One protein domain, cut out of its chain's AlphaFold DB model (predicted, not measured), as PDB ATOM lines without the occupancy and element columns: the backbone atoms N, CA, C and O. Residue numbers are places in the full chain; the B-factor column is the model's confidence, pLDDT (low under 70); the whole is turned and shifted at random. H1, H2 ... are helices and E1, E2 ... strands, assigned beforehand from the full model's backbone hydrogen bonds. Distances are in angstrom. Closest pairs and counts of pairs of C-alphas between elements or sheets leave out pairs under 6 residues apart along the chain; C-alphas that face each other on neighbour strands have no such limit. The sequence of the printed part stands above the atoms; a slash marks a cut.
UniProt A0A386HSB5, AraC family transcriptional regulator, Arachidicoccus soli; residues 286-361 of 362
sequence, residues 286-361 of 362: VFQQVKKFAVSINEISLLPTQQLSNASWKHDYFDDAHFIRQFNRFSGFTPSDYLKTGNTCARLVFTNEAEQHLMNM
ATOM      1  N   VAL A 286      90.011 139.975 114.681       94.19
ATOM      2  CA  VAL A 286      90.012 139.556 116.092       94.19
ATOM      3  C   VAL A 286      88.643 139.806 116.720       94.19
ATOM      4  O   VAL A 286      88.152 138.946 117.438       94.19
ATOM      5  N   PHE A 287      87.979 140.916 116.392       95.19
ATOM      6  CA  PHE A 287      86.624 141.191 116.867       95.19
ATOM      7  C   PHE A 287      85.624 140.123 116.398       95.19
ATOM      8  O   PHE A 287      84.854 139.610 117.205       95.19
ATOM      9  N   GLN A 288      85.690 139.714 115.124       92.25
ATOM     10  CA  GLN A 288      84.908 138.589 114.596       92.25
ATOM     11  C   GLN A 288      85.142 137.308 115.413       92.25
ATOM     12  O   GLN A 288      84.193 136.615 115.767       92.25
ATOM     13  N   GLN A 289      86.401 136.990 115.728       91.12
ATOM     14  CA  GLN A 289      86.754 135.815 116.531       91.12
ATOM     15  C   GLN A 289      86.205 135.905 117.961       91.12
ATOM     16  O   GLN A 289      85.661 134.925 118.458       91.12
ATOM     17  N   VAL A 290      86.291 137.075 118.598       91.19
ATOM     18  CA  VAL A 290      85.741 137.312 119.941       91.19
ATOM     19  C   VAL A 290      84.217 137.173 119.947       91.19
ATOM     20  O   VAL A 290      83.676 136.503 120.823       91.19
ATOM     21  N   LYS A 291      83.516 137.730 118.949       87.00
ATOM     22  CA  LYS A 291      82.057 137.584 118.812       87.00
ATOM     23  C   LYS A 291      81.661 136.116 118.647       87.00
ATOM     24  O   LYS A 291      80.783 135.640 119.362       87.00
ATOM     25  N   LYS A 292      82.348 135.384 117.763       84.81
ATOM     26  CA  LYS A 292      82.127 133.942 117.564       84.81
ATOM     27  C   LYS A 292      82.377 133.152 118.842       84.81
ATOM     28  O   LYS A 292      81.542 132.342 119.221       84.81
ATOM     29  N   PHE A 293      83.474 133.431 119.538       85.44
ATOM     30  CA  PHE A 293      83.769 132.819 120.828       85.44
ATOM     31  C   PHE A 293      82.656 133.078 121.856       85.44
ATOM     32  O   PHE A 293      82.192 132.126 122.478       85.44
ATOM     33  N   ALA A 294      82.184 134.324 121.985       81.25
ATOM     34  CA  ALA A 294      81.114 134.705 122.908       81.25
ATOM     35  C   ALA A 294      79.773 134.003 122.605       81.25
ATOM     36  O   ALA A 294      79.024 133.683 123.530       81.25
ATOM     37  N   VAL A 295      79.478 133.728 121.332       79.12
ATOM     38  CA  VAL A 295      78.330 132.899 120.929       79.12
ATOM     39  C   VAL A 295      78.565 131.437 121.316       79.12
ATOM     40  O   VAL A 295      77.747 130.858 122.029       79.12
ATOM     41  N   SER A 296      79.714 130.861 120.949       79.12
ATOM     42  CA  SER A 296      80.021 129.448 121.209       79.12
ATOM     43  C   SER A 296      79.995 129.092 122.697       79.12
ATOM     44  O   SER A 296      79.503 128.034 123.079       79.12
ATOM     45  N   ILE A 297      80.505 129.963 123.568       77.62
ATOM     46  CA  ILE A 297      80.507 129.725 125.016       77.62
ATOM     47  C   ILE A 297      79.086 129.764 125.612       77.62
ATOM     48  O   ILE A 297      78.810 129.019 126.555       77.62
ATOM     49  N   ASN A 298      78.166 130.568 125.057       74.88
ATOM     50  CA  ASN A 298      76.752 130.543 125.443       74.88
ATOM     51  C   ASN A 298      76.116 129.222 125.008       74.88
ATOM     52  O   ASN A 298      75.515 128.547 125.834       74.88
ATOM     53  N   GLU A 299      76.317 128.800 123.762       76.25
ATOM     54  CA  GLU A 299      75.788 127.527 123.257       76.25
ATOM     55  C   GLU A 299      76.289 126.336 124.091       76.25
ATOM     56  O   GLU A 299      75.495 125.539 124.587       76.25
ATOM     57  N   ILE A 300      77.599 126.267 124.358       75.19
ATOM     58  CA  ILE A 300      78.220 125.229 125.200       75.19
ATOM     59  C   ILE A 300      77.632 125.206 126.612       75.19
ATOM     60  O   ILE A 300      77.361 124.138 127.173       75.19
ATOM     61  N   SER A 301      77.407 126.388 127.187       70.88
ATOM     62  CA  SER A 301      76.833 126.540 128.526       70.88
ATOM     63  C   SER A 301      75.407 125.986 128.628       70.88
ATOM     64  O   SER A 301      74.964 125.672 129.732       70.88
ATOM     65  N   LEU A 302      74.712 125.812 127.504       71.06
ATOM     66  CA  LEU A 302      73.334 125.327 127.435       71.06
ATOM     67  C   LEU A 302      73.220 123.854 127.006       71.06
ATOM     68  O   LEU A 302      72.172 123.239 127.216       71.06
ATOM     69  N   LEU A 303      74.277 123.277 126.425       69.06
ATOM     70  CA  LEU A 303      74.276 121.896 125.941       69.06
ATOM     71  C   LEU A 303      74.240 120.870 127.093       69.06
ATOM     72  O   LEU A 303      75.004 121.011 128.056       69.06
ATOM     73  N   PRO A 304      73.436 119.792 126.981       64.19
ATOM     74  CA  PRO A 304      73.497 118.646 127.885       64.19
ATOM     75  C   PRO A 304      74.879 117.982 127.878       64.19
ATOM     76  O   PRO A 304      75.514 117.865 126.830       64.19
ATOM     77  N   THR A 305      75.316 117.461 129.030       64.31
ATOM     78  CA  THR A 305      76.638 116.829 129.212       64.31
ATOM     79  C   THR A 305      76.972 115.769 128.151       64.31
ATOM     80  O   THR A 305      78.112 115.680 127.712       64.31
ATOM     81  N   GLN A 306      75.986 114.991 127.696       59.41
ATOM     82  CA  GLN A 306      76.174 113.903 126.725       59.41
ATOM     83  C   GLN A 306      76.393 114.393 125.284       59.41
ATOM     84  O   GLN A 306      77.023 113.703 124.487       59.41
ATOM     85  N   GLN A 307      75.880 115.576 124.932       62.81
ATOM     86  CA  GLN A 307      76.046 116.137 123.590       62.81
ATOM     87  C   GLN A 307      77.409 116.810 123.421       62.81
ATOM     88  O   GLN A 307      77.830 117.049 122.302       62.81
ATOM     89  N   LEU A 308      78.132 117.059 124.515       60.62
ATOM     90  CA  LEU A 308      79.404 117.781 124.508       60.62
ATOM     91  C   LEU A 308      80.577 116.946 123.990       60.62
ATOM     92  O   LEU A 308      81.487 117.502 123.388       60.62
ATOM     93  N   SER A 309      80.549 115.621 124.180       53.97
ATOM     94  CA  SER A 309      81.559 114.714 123.612       53.97
ATOM     95  C   SER A 309      81.360 114.465 122.114       53.97
ATOM     96  O   SER A 309      82.306 114.090 121.431       53.97
ATOM     97  N   ASN A 310      80.136 114.672 121.615       50.59
ATOM     98  CA  ASN A 310      79.740 114.416 120.226       50.59
ATOM     99  C   ASN A 310      79.455 115.705 119.439       50.59
ATOM    100  O   ASN A 310      79.115 115.640 118.256       50.59
ATOM    101  N   ALA A 311      79.560 116.869 120.086       55.62
ATOM    102  CA  ALA A 311      79.388 118.163 119.455       55.62
ATOM    103  C   ALA A 311      80.547 118.367 118.481       55.62
ATOM    104  O   ALA A 311      81.658 118.711 118.869       55.62
ATOM    105  N   SER A 312      80.288 118.128 117.198       53.56
ATOM    106  CA  SER A 312      81.158 118.644 116.153       53.56
ATOM    107  C   SER A 312      80.938 120.154 116.121       53.56
ATOM    108  O   SER A 312      79.821 120.600 115.846       53.56
ATOM    109  N   TRP A 313      81.966 120.947 116.425       62.34
ATOM    110  CA  TRP A 313      81.864 122.400 116.642       62.34
ATOM    111  C   TRP A 313      81.772 123.185 115.317       62.34
ATOM    112  O   TRP A 313      82.313 124.277 115.166       62.34
ATOM    113  N   LYS A 314      81.078 122.600 114.333       49.25
ATOM    114  CA  LYS A 314      81.043 122.941 112.902       49.25
ATOM    115  C   LYS A 314      80.305 124.229 112.543       49.25
ATOM    116  O   LYS A 314      80.238 124.566 111.364       49.25
ATOM    117  N   HIS A 315      79.763 124.954 113.512       49.84
ATOM    118  CA  HIS A 315      79.214 126.274 113.240       49.84
ATOM    119  C   HIS A 315      80.392 127.252 113.133       49.84
ATOM    120  O   HIS A 315      81.015 127.607 114.126       49.84
ATOM    121  N   ASP A 316      80.742 127.629 111.899       51.50
ATOM    122  CA  ASP A 316      81.711 128.675 111.540       51.50
ATOM    123  C   ASP A 316      83.211 128.455 111.836       51.50
ATOM    124  O   ASP A 316      84.022 129.355 111.562       51.50
ATOM    125  N   TYR A 317      83.614 127.280 112.330       55.66
ATOM    126  CA  TYR A 317      85.023 126.891 112.481       55.66
ATOM    127  C   TYR A 317      85.432 125.849 111.431       55.66
ATOM    128  O   TYR A 317      84.680 124.933 111.117       55.66
ATOM    129  N   PHE A 318      86.650 125.998 110.891       48.84
ATOM    130  CA  PHE A 318      87.199 125.103 109.863       48.84
ATOM    131  C   PHE A 318      87.350 123.651 110.350       48.84
ATOM    132  O   PHE A 318      87.112 122.727 109.578       48.84
ATOM    133  N   ASP A 319      87.736 123.463 111.615       68.81
ATOM    134  CA  ASP A 319      87.857 122.167 112.287       68.81
ATOM    135  C   ASP A 319      87.809 122.325 113.822       68.81
ATOM    136  O   ASP A 319      87.955 123.431 114.365       68.81
ATOM    137  N   ASP A 320      87.619 121.205 114.530       69.00
ATOM    138  CA  ASP A 320      87.519 121.166 115.995       69.00
ATOM    139  C   ASP A 320      88.820 121.640 116.686       69.00
ATOM    140  O   ASP A 320      88.777 122.237 117.762       69.00
ATOM    141  N   ALA A 321      89.993 121.464 116.065       79.38
ATOM    142  CA  ALA A 321      91.276 121.890 116.635       79.38
ATOM    143  C   ALA A 321      91.457 123.416 116.597       79.38
ATOM    144  O   ALA A 321      92.044 124.024 117.495       79.38
ATOM    145  N   HIS A 322      90.986 124.066 115.539       78.06
ATOM    146  CA  HIS A 322      90.952 125.514 115.416       78.06
ATOM    147  C   HIS A 322      89.941 126.119 116.394       78.06
ATOM    148  O   HIS A 322      90.265 127.122 117.034       78.06
ATOM    149  N   PHE A 323      88.779 125.483 116.575       81.06
ATOM    150  CA  PHE A 323      87.823 125.867 117.611       81.06
ATOM    151  C   PHE A 323      88.447 125.803 119.011       81.06
ATOM    152  O   PHE A 323      88.498 126.820 119.699       81.06
ATOM    153  N   ILE A 324      89.008 124.653 119.403       82.31
ATOM    154  CA  ILE A 324      89.622 124.462 120.727       82.31
ATOM    155  C   ILE A 324      90.744 125.476 120.969       82.31
ATOM    156  O   ILE A 324      90.821 126.057 122.050       82.31
ATOM    157  N   ARG A 325      91.591 125.746 119.967       85.31
ATOM    158  CA  ARG A 325      92.661 126.753 120.082       85.31
ATOM    159  C   ARG A 325      92.120 128.163 120.298       85.31
ATOM    160  O   ARG A 325      92.654 128.885 121.136       85.31
ATOM    161  N   GLN A 326      91.079 128.567 119.569       85.56
ATOM    162  CA  GLN A 326      90.455 129.876 119.790       85.56
ATOM    163  C   GLN A 326      89.746 129.950 121.141       85.56
ATOM    164  O   GLN A 326      89.895 130.943 121.850       85.56
ATOM    165  N   PHE A 327      89.030 128.894 121.521       86.44
ATOM    166  CA  PHE A 327      88.355 128.810 122.808       86.44
ATOM    167  C   PHE A 327      89.361 128.933 123.955       86.44
ATOM    168  O   PHE A 327      89.161 129.749 124.852       86.44
ATOM    169  N   ASN A 328      90.489 128.221 123.882       87.50
ATOM    170  CA  ASN A 328      91.553 128.327 124.876       87.50
ATOM    171  C   ASN A 328      92.208 129.713 124.873       87.50
ATOM    172  O   ASN A 328      92.380 130.311 125.926       87.50
ATOM    173  N   ARG A 329      92.472 130.307 123.704       89.69
ATOM    174  CA  ARG A 329      93.005 131.678 123.632       89.69
ATOM    175  C   ARG A 329      92.137 132.688 124.394       89.69
ATOM    176  O   ARG A 329      92.679 133.538 125.096       89.69
ATOM    177  N   PHE A 330      90.818 132.638 124.217       89.12
ATOM    178  CA  PHE A 330      89.919 133.643 124.791       89.12
ATOM    179  C   PHE A 330      89.428 133.300 126.196       89.12
ATOM    180  O   PHE A 330      89.125 134.215 126.954       89.12
ATOM    181  N   SER A 331      89.393 132.020 126.571       86.00
ATOM    182  CA  SER A 331      88.917 131.596 127.894       86.00
ATOM    183  C   SER A 331      90.019 131.167 128.867       86.00
ATOM    184  O   SER A 331      89.827 131.205 130.083       86.00
ATOM    185  N   GLY A 332      91.180 130.763 128.356       86.50
ATOM    186  CA  GLY A 332      92.193 130.028 129.115       86.50
ATOM    187  C   GLY A 332      91.728 128.629 129.531       86.50
ATOM    188  O   GLY A 332      92.210 128.109 130.528       86.50
ATOM    189  N   PHE A 333      90.731 128.066 128.842       82.56
ATOM    190  CA  PHE A 333      90.187 126.735 129.091       82.56
ATOM    191  C   PHE A 333      90.039 125.954 127.789       82.56
ATOM    192  O   PHE A 333      89.793 126.519 126.724       82.56
ATOM    193  N   THR A 334      90.066 124.628 127.874       81.75
ATOM    194  CA  THR A 334      89.402 123.816 126.848       81.75
ATOM    195  C   THR A 334      87.877 123.915 127.027       81.75
ATOM    196  O   THR A 334      87.414 124.170 128.143       81.75
ATOM    197  N   PRO A 335      87.059 123.680 125.982       79.12
ATOM    198  CA  PRO A 335      85.603 123.621 126.138       79.12
ATOM    199  C   PRO A 335      85.163 122.669 127.261       79.12
ATOM    200  O   PRO A 335      84.270 122.993 128.039       79.12
ATOM    201  N   SER A 336      85.831 121.519 127.394       75.62
ATOM    202  CA  SER A 336      85.555 120.535 128.444       75.62
ATOM    203  C   SER A 336      85.904 121.038 129.846       75.62
ATOM    204  O   SER A 336      85.129 120.809 130.770       75.62
ATOM    205  N   ASP A 337      87.028 121.735 130.024       78.25
ATOM    206  CA  ASP A 337      87.416 122.268 131.339       78.25
ATOM    207  C   ASP A 337      86.561 123.461 131.748       78.25
ATOM    208  O   ASP A 337      86.178 123.573 132.911       78.25
ATOM    209  N   TYR A 338      86.169 124.302 130.789       79.38
ATOM    210  CA  TYR A 338      85.238 125.396 131.039       79.38
ATOM    211  C   TYR A 338      83.920 124.890 131.646       79.38
ATOM    212  O   TYR A 338      83.399 125.475 132.592       79.38
ATOM    213  N   LEU A 339      83.407 123.751 131.188       75.00
ATOM    214  CA  LEU A 339      82.178 123.157 131.720       75.00
ATOM    215  C   LEU A 339      82.304 122.646 133.158       75.00
ATOM    216  O   LEU A 339      81.320 122.661 133.902       75.00
ATOM    217  N   LYS A 340      83.507 122.233 133.568       74.56
ATOM    218  CA  LYS A 340      83.804 121.835 134.953       74.56
ATOM    219  C   LYS A 340      83.834 123.026 135.911       74.56
ATOM    220  O   LYS A 340      83.877 122.838 137.119       74.56
ATOM    221  N   THR A 341      83.774 124.256 135.402       73.31
ATOM    222  CA  THR A 341      83.669 125.449 136.253       73.31
ATOM    223  C   THR A 341      82.244 125.694 136.759       73.31
ATOM    224  O   THR A 341      82.045 126.593 137.567       73.31
ATOM    225  N   GLY A 342      81.242 124.947 136.269       67.00
ATOM    226  CA  GLY A 342      79.829 125.184 136.599       67.00
ATOM    227  C   GLY A 342      79.248 126.450 135.959       67.00
ATOM    228  O   GLY A 342      78.067 126.754 136.143       67.00
ATOM    229  N   ASN A 343      80.042 127.181 135.163       67.25
ATOM    230  CA  ASN A 343      79.595 128.432 134.572       67.25
ATOM    231  C   ASN A 343      78.592 128.224 133.447       67.25
ATOM    232  O   ASN A 343      78.712 127.361 132.580       67.25
ATOM    233  N   THR A 344      77.584 129.083 133.493       59.34
ATOM    234  CA  THR A 344      76.435 129.082 132.589       59.34
ATOM    235  C   THR A 344      76.312 130.412 131.846       59.34
ATOM    236  O   THR A 344      75.275 130.728 131.269       59.34
ATOM    237  N   CYS A 345      77.368 131.230 131.894       60.25
ATOM    238  CA  CYS A 345      77.435 132.540 131.268       60.25
ATOM    239  C   CYS A 345      78.754 132.701 130.523       60.25
ATOM    240  O   CYS A 345      79.810 132.502 131.109       60.25
ATOM    241  N   ALA A 346      78.678 133.191 129.285       59.62
ATOM    242  CA  ALA A 346      79.810 133.478 128.410       59.62
ATOM    243  C   ALA A 346      80.969 134.298 128.997       59.62
ATOM    244  O   ALA A 346      82.036 134.365 128.393       59.62
ATOM    245  N   ARG A 347      80.745 135.023 130.096       67.31
ATOM    246  CA  ARG A 347      81.503 136.251 130.368       67.31
ATOM    247  C   ARG A 347      82.316 136.225 131.646       67.31
ATOM    248  O   ARG A 347      83.229 137.036 131.762       67.31
ATOM    249  N   LEU A 348      81.987 135.341 132.585       70.50
ATOM    250  CA  LEU A 348      82.575 135.333 133.920       70.50
ATOM    251  C   LEU A 348      82.732 133.906 134.427       70.50
ATOM    252  O   LEU A 348      81.800 133.109 134.340       70.50
ATOM    253  N   VAL A 349      83.904 133.624 134.987       71.75
ATOM    254  CA  VAL A 349      84.196 132.403 135.731       71.75
ATOM    255  C   VAL A 349      84.752 132.807 137.090       71.75
ATOM    256  O   VAL A 349      85.795 133.451 137.156       71.75
ATOM    257  N   PHE A 350      84.053 132.463 138.167       70.12
ATOM    258  CA  PHE A 350      84.533 132.705 139.527       70.12
ATOM    259  C   PHE A 350      85.424 131.555 139.994       70.12
ATOM    260  O   PHE A 350      85.080 130.394 139.771       70.12
ATOM    261  N   THR A 351      86.561 131.870 140.619       67.50
ATOM    262  CA  THR A 351      87.534 130.859 141.065       67.50
ATOM    263  C   THR A 351      88.184 131.218 142.398       67.50
ATOM    264  O   THR A 351      88.320 132.392 142.757       67.50
ATOM    265  N   ASN A 352      88.659 130.194 143.107       68.50
ATOM    266  CA  ASN A 352      89.492 130.336 144.308       68.50
ATOM    267  C   ASN A 352      90.995 130.234 143.981       68.50
ATOM    268  O   ASN A 352      91.369 129.787 142.899       68.50
ATOM    269  N   GLU A 353      91.873 130.596 144.927       58.75
ATOM    270  CA  GLU A 353      93.343 130.496 144.772       58.75
ATOM    271  C   GLU A 353      93.816 129.075 144.410       58.75
ATOM    272  O   GLU A 353      94.633 128.895 143.507       58.75
ATOM    273  N   ALA A 354      93.253 128.047 145.058       52.09
ATOM    274  CA  ALA A 354      93.580 126.645 144.780       52.09
ATOM    275  C   ALA A 354      93.168 126.202 143.360       52.09
ATOM    276  O   ALA A 354      93.853 125.401 142.727       52.09
ATOM    277  N   GLU A 355      92.071 126.754 142.838       56.69
ATOM    278  CA  GLU A 355      91.571 126.468 141.488       56.69
ATOM    279  C   GLU A 355      92.375 127.236 140.427       56.69
ATOM    280  O   GLU A 355      92.596 126.730 139.330       56.69
ATOM    281  N   GLN A 356      92.899 128.417 140.766       52.19
ATOM    282  CA  GLN A 356      93.731 129.225 139.876       52.19
ATOM    283  C   GLN A 356      95.067 128.541 139.539       52.19
ATOM    284  O   GLN A 356      95.531 128.636 138.404       52.19
ATOM    285  N   HIS A 357      95.671 127.814 140.488       46.69
ATOM    286  CA  HIS A 357      96.921 127.080 140.253       46.69
ATOM    287  C   HIS A 357      96.731 125.920 139.261       46.69
ATOM    288  O   HIS A 357      97.551 125.736 138.367       46.69
ATOM    289  N   LEU A 358      95.601 125.209 139.346       43.81
ATOM    290  CA  LEU A 358      95.215 124.172 138.379       43.81
ATOM    291  C   LEU A 358      94.926 124.754 136.985       43.81
ATOM    292  O   LEU A 358      95.186 124.098 135.981       43.81
ATOM    293  N   MET A 359      94.425 125.991 136.918       45.81
ATOM    294  CA  MET A 359      94.096 126.683 135.666       45.81
ATOM    295  C   MET A 359      95.284 127.374 134.983       45.81
ATOM    296  O   MET A 359      95.173 127.709 133.811       45.81
ATOM    297  N   ASN A 360      96.394 127.597 135.691       43.00
ATOM    298  CA  ASN A 360      97.619 128.194 135.144       43.00
ATOM    299  C   ASN A 360      98.655 127.138 134.691       43.00
ATOM    300  O   ASN A 360      99.722 127.507 134.205       43.00
ATOM    301  N   MET A 361      98.375 125.842 134.889       33.88
ATOM    302  CA  MET A 361      99.244 124.718 134.495       33.88
ATOM    303  C   MET A 361      98.936 124.144 133.096       33.88
ATOM    304  O   MET A 361      99.546 123.150 132.701       33.88
TER     305      MET A 361
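This is residues 286 to 361 of the 362 residues of the protein "AraC family transcriptional regulator" of Arachidicoccus soli (UniProt A0A386HSB5). Two helices, H1 and H2, cross nearly at right angles, with the short H3 beside both; E1 and H4 lie away from these three, toward one end of the longest axis, and a long loop joins H1 to H2. The 76 printed residues, mostly helix by class, run H1, H2, H3, E1, H4. The whole is compact, with a radius of gyration of the C-alphas of 12.3 A and spans of 35 by 30 by 20 A.

H1, residues 286 to 302, starts at C-alpha (90.012, 139.556, 116.092) and is 24.7 A long. H2 is residues 320 to 331, 15.9 A; H3 335 to 339, 6.6 A; E1 348 to 351, 9.8 A; H4 353 to 359, 9.9 A, ending at C-alpha (94.096, 126.683, 135.666).

H1, with residues 289 to 293 alone, touches H2, about perpendicular at 83 degrees; the closest C-alphas, Phe 293 and Phe 327, are 6.4 A apart. H3 touches H2, closest C-alphas Phe 327 and Pro 335, 6.8 A. H1, with residues 300 to 301 alone, only just touches H3, with 3 pairs of C-alphas within 8 A, the closest Ser 301 and Leu 339, 7.1 A. H4 touches no helix, and E1 pairs with no named strand. Every O i to N i+4 pair is within hydrogen-bond range in H2 and H3, 12 of 13 in H1, 2 of 3 in H4.

The printed part has no cut; the link from H1 to H2, 17 residues, is long. pLDDT is under 70 in residues 303 to 320, 342 to 347 and 351 to 361.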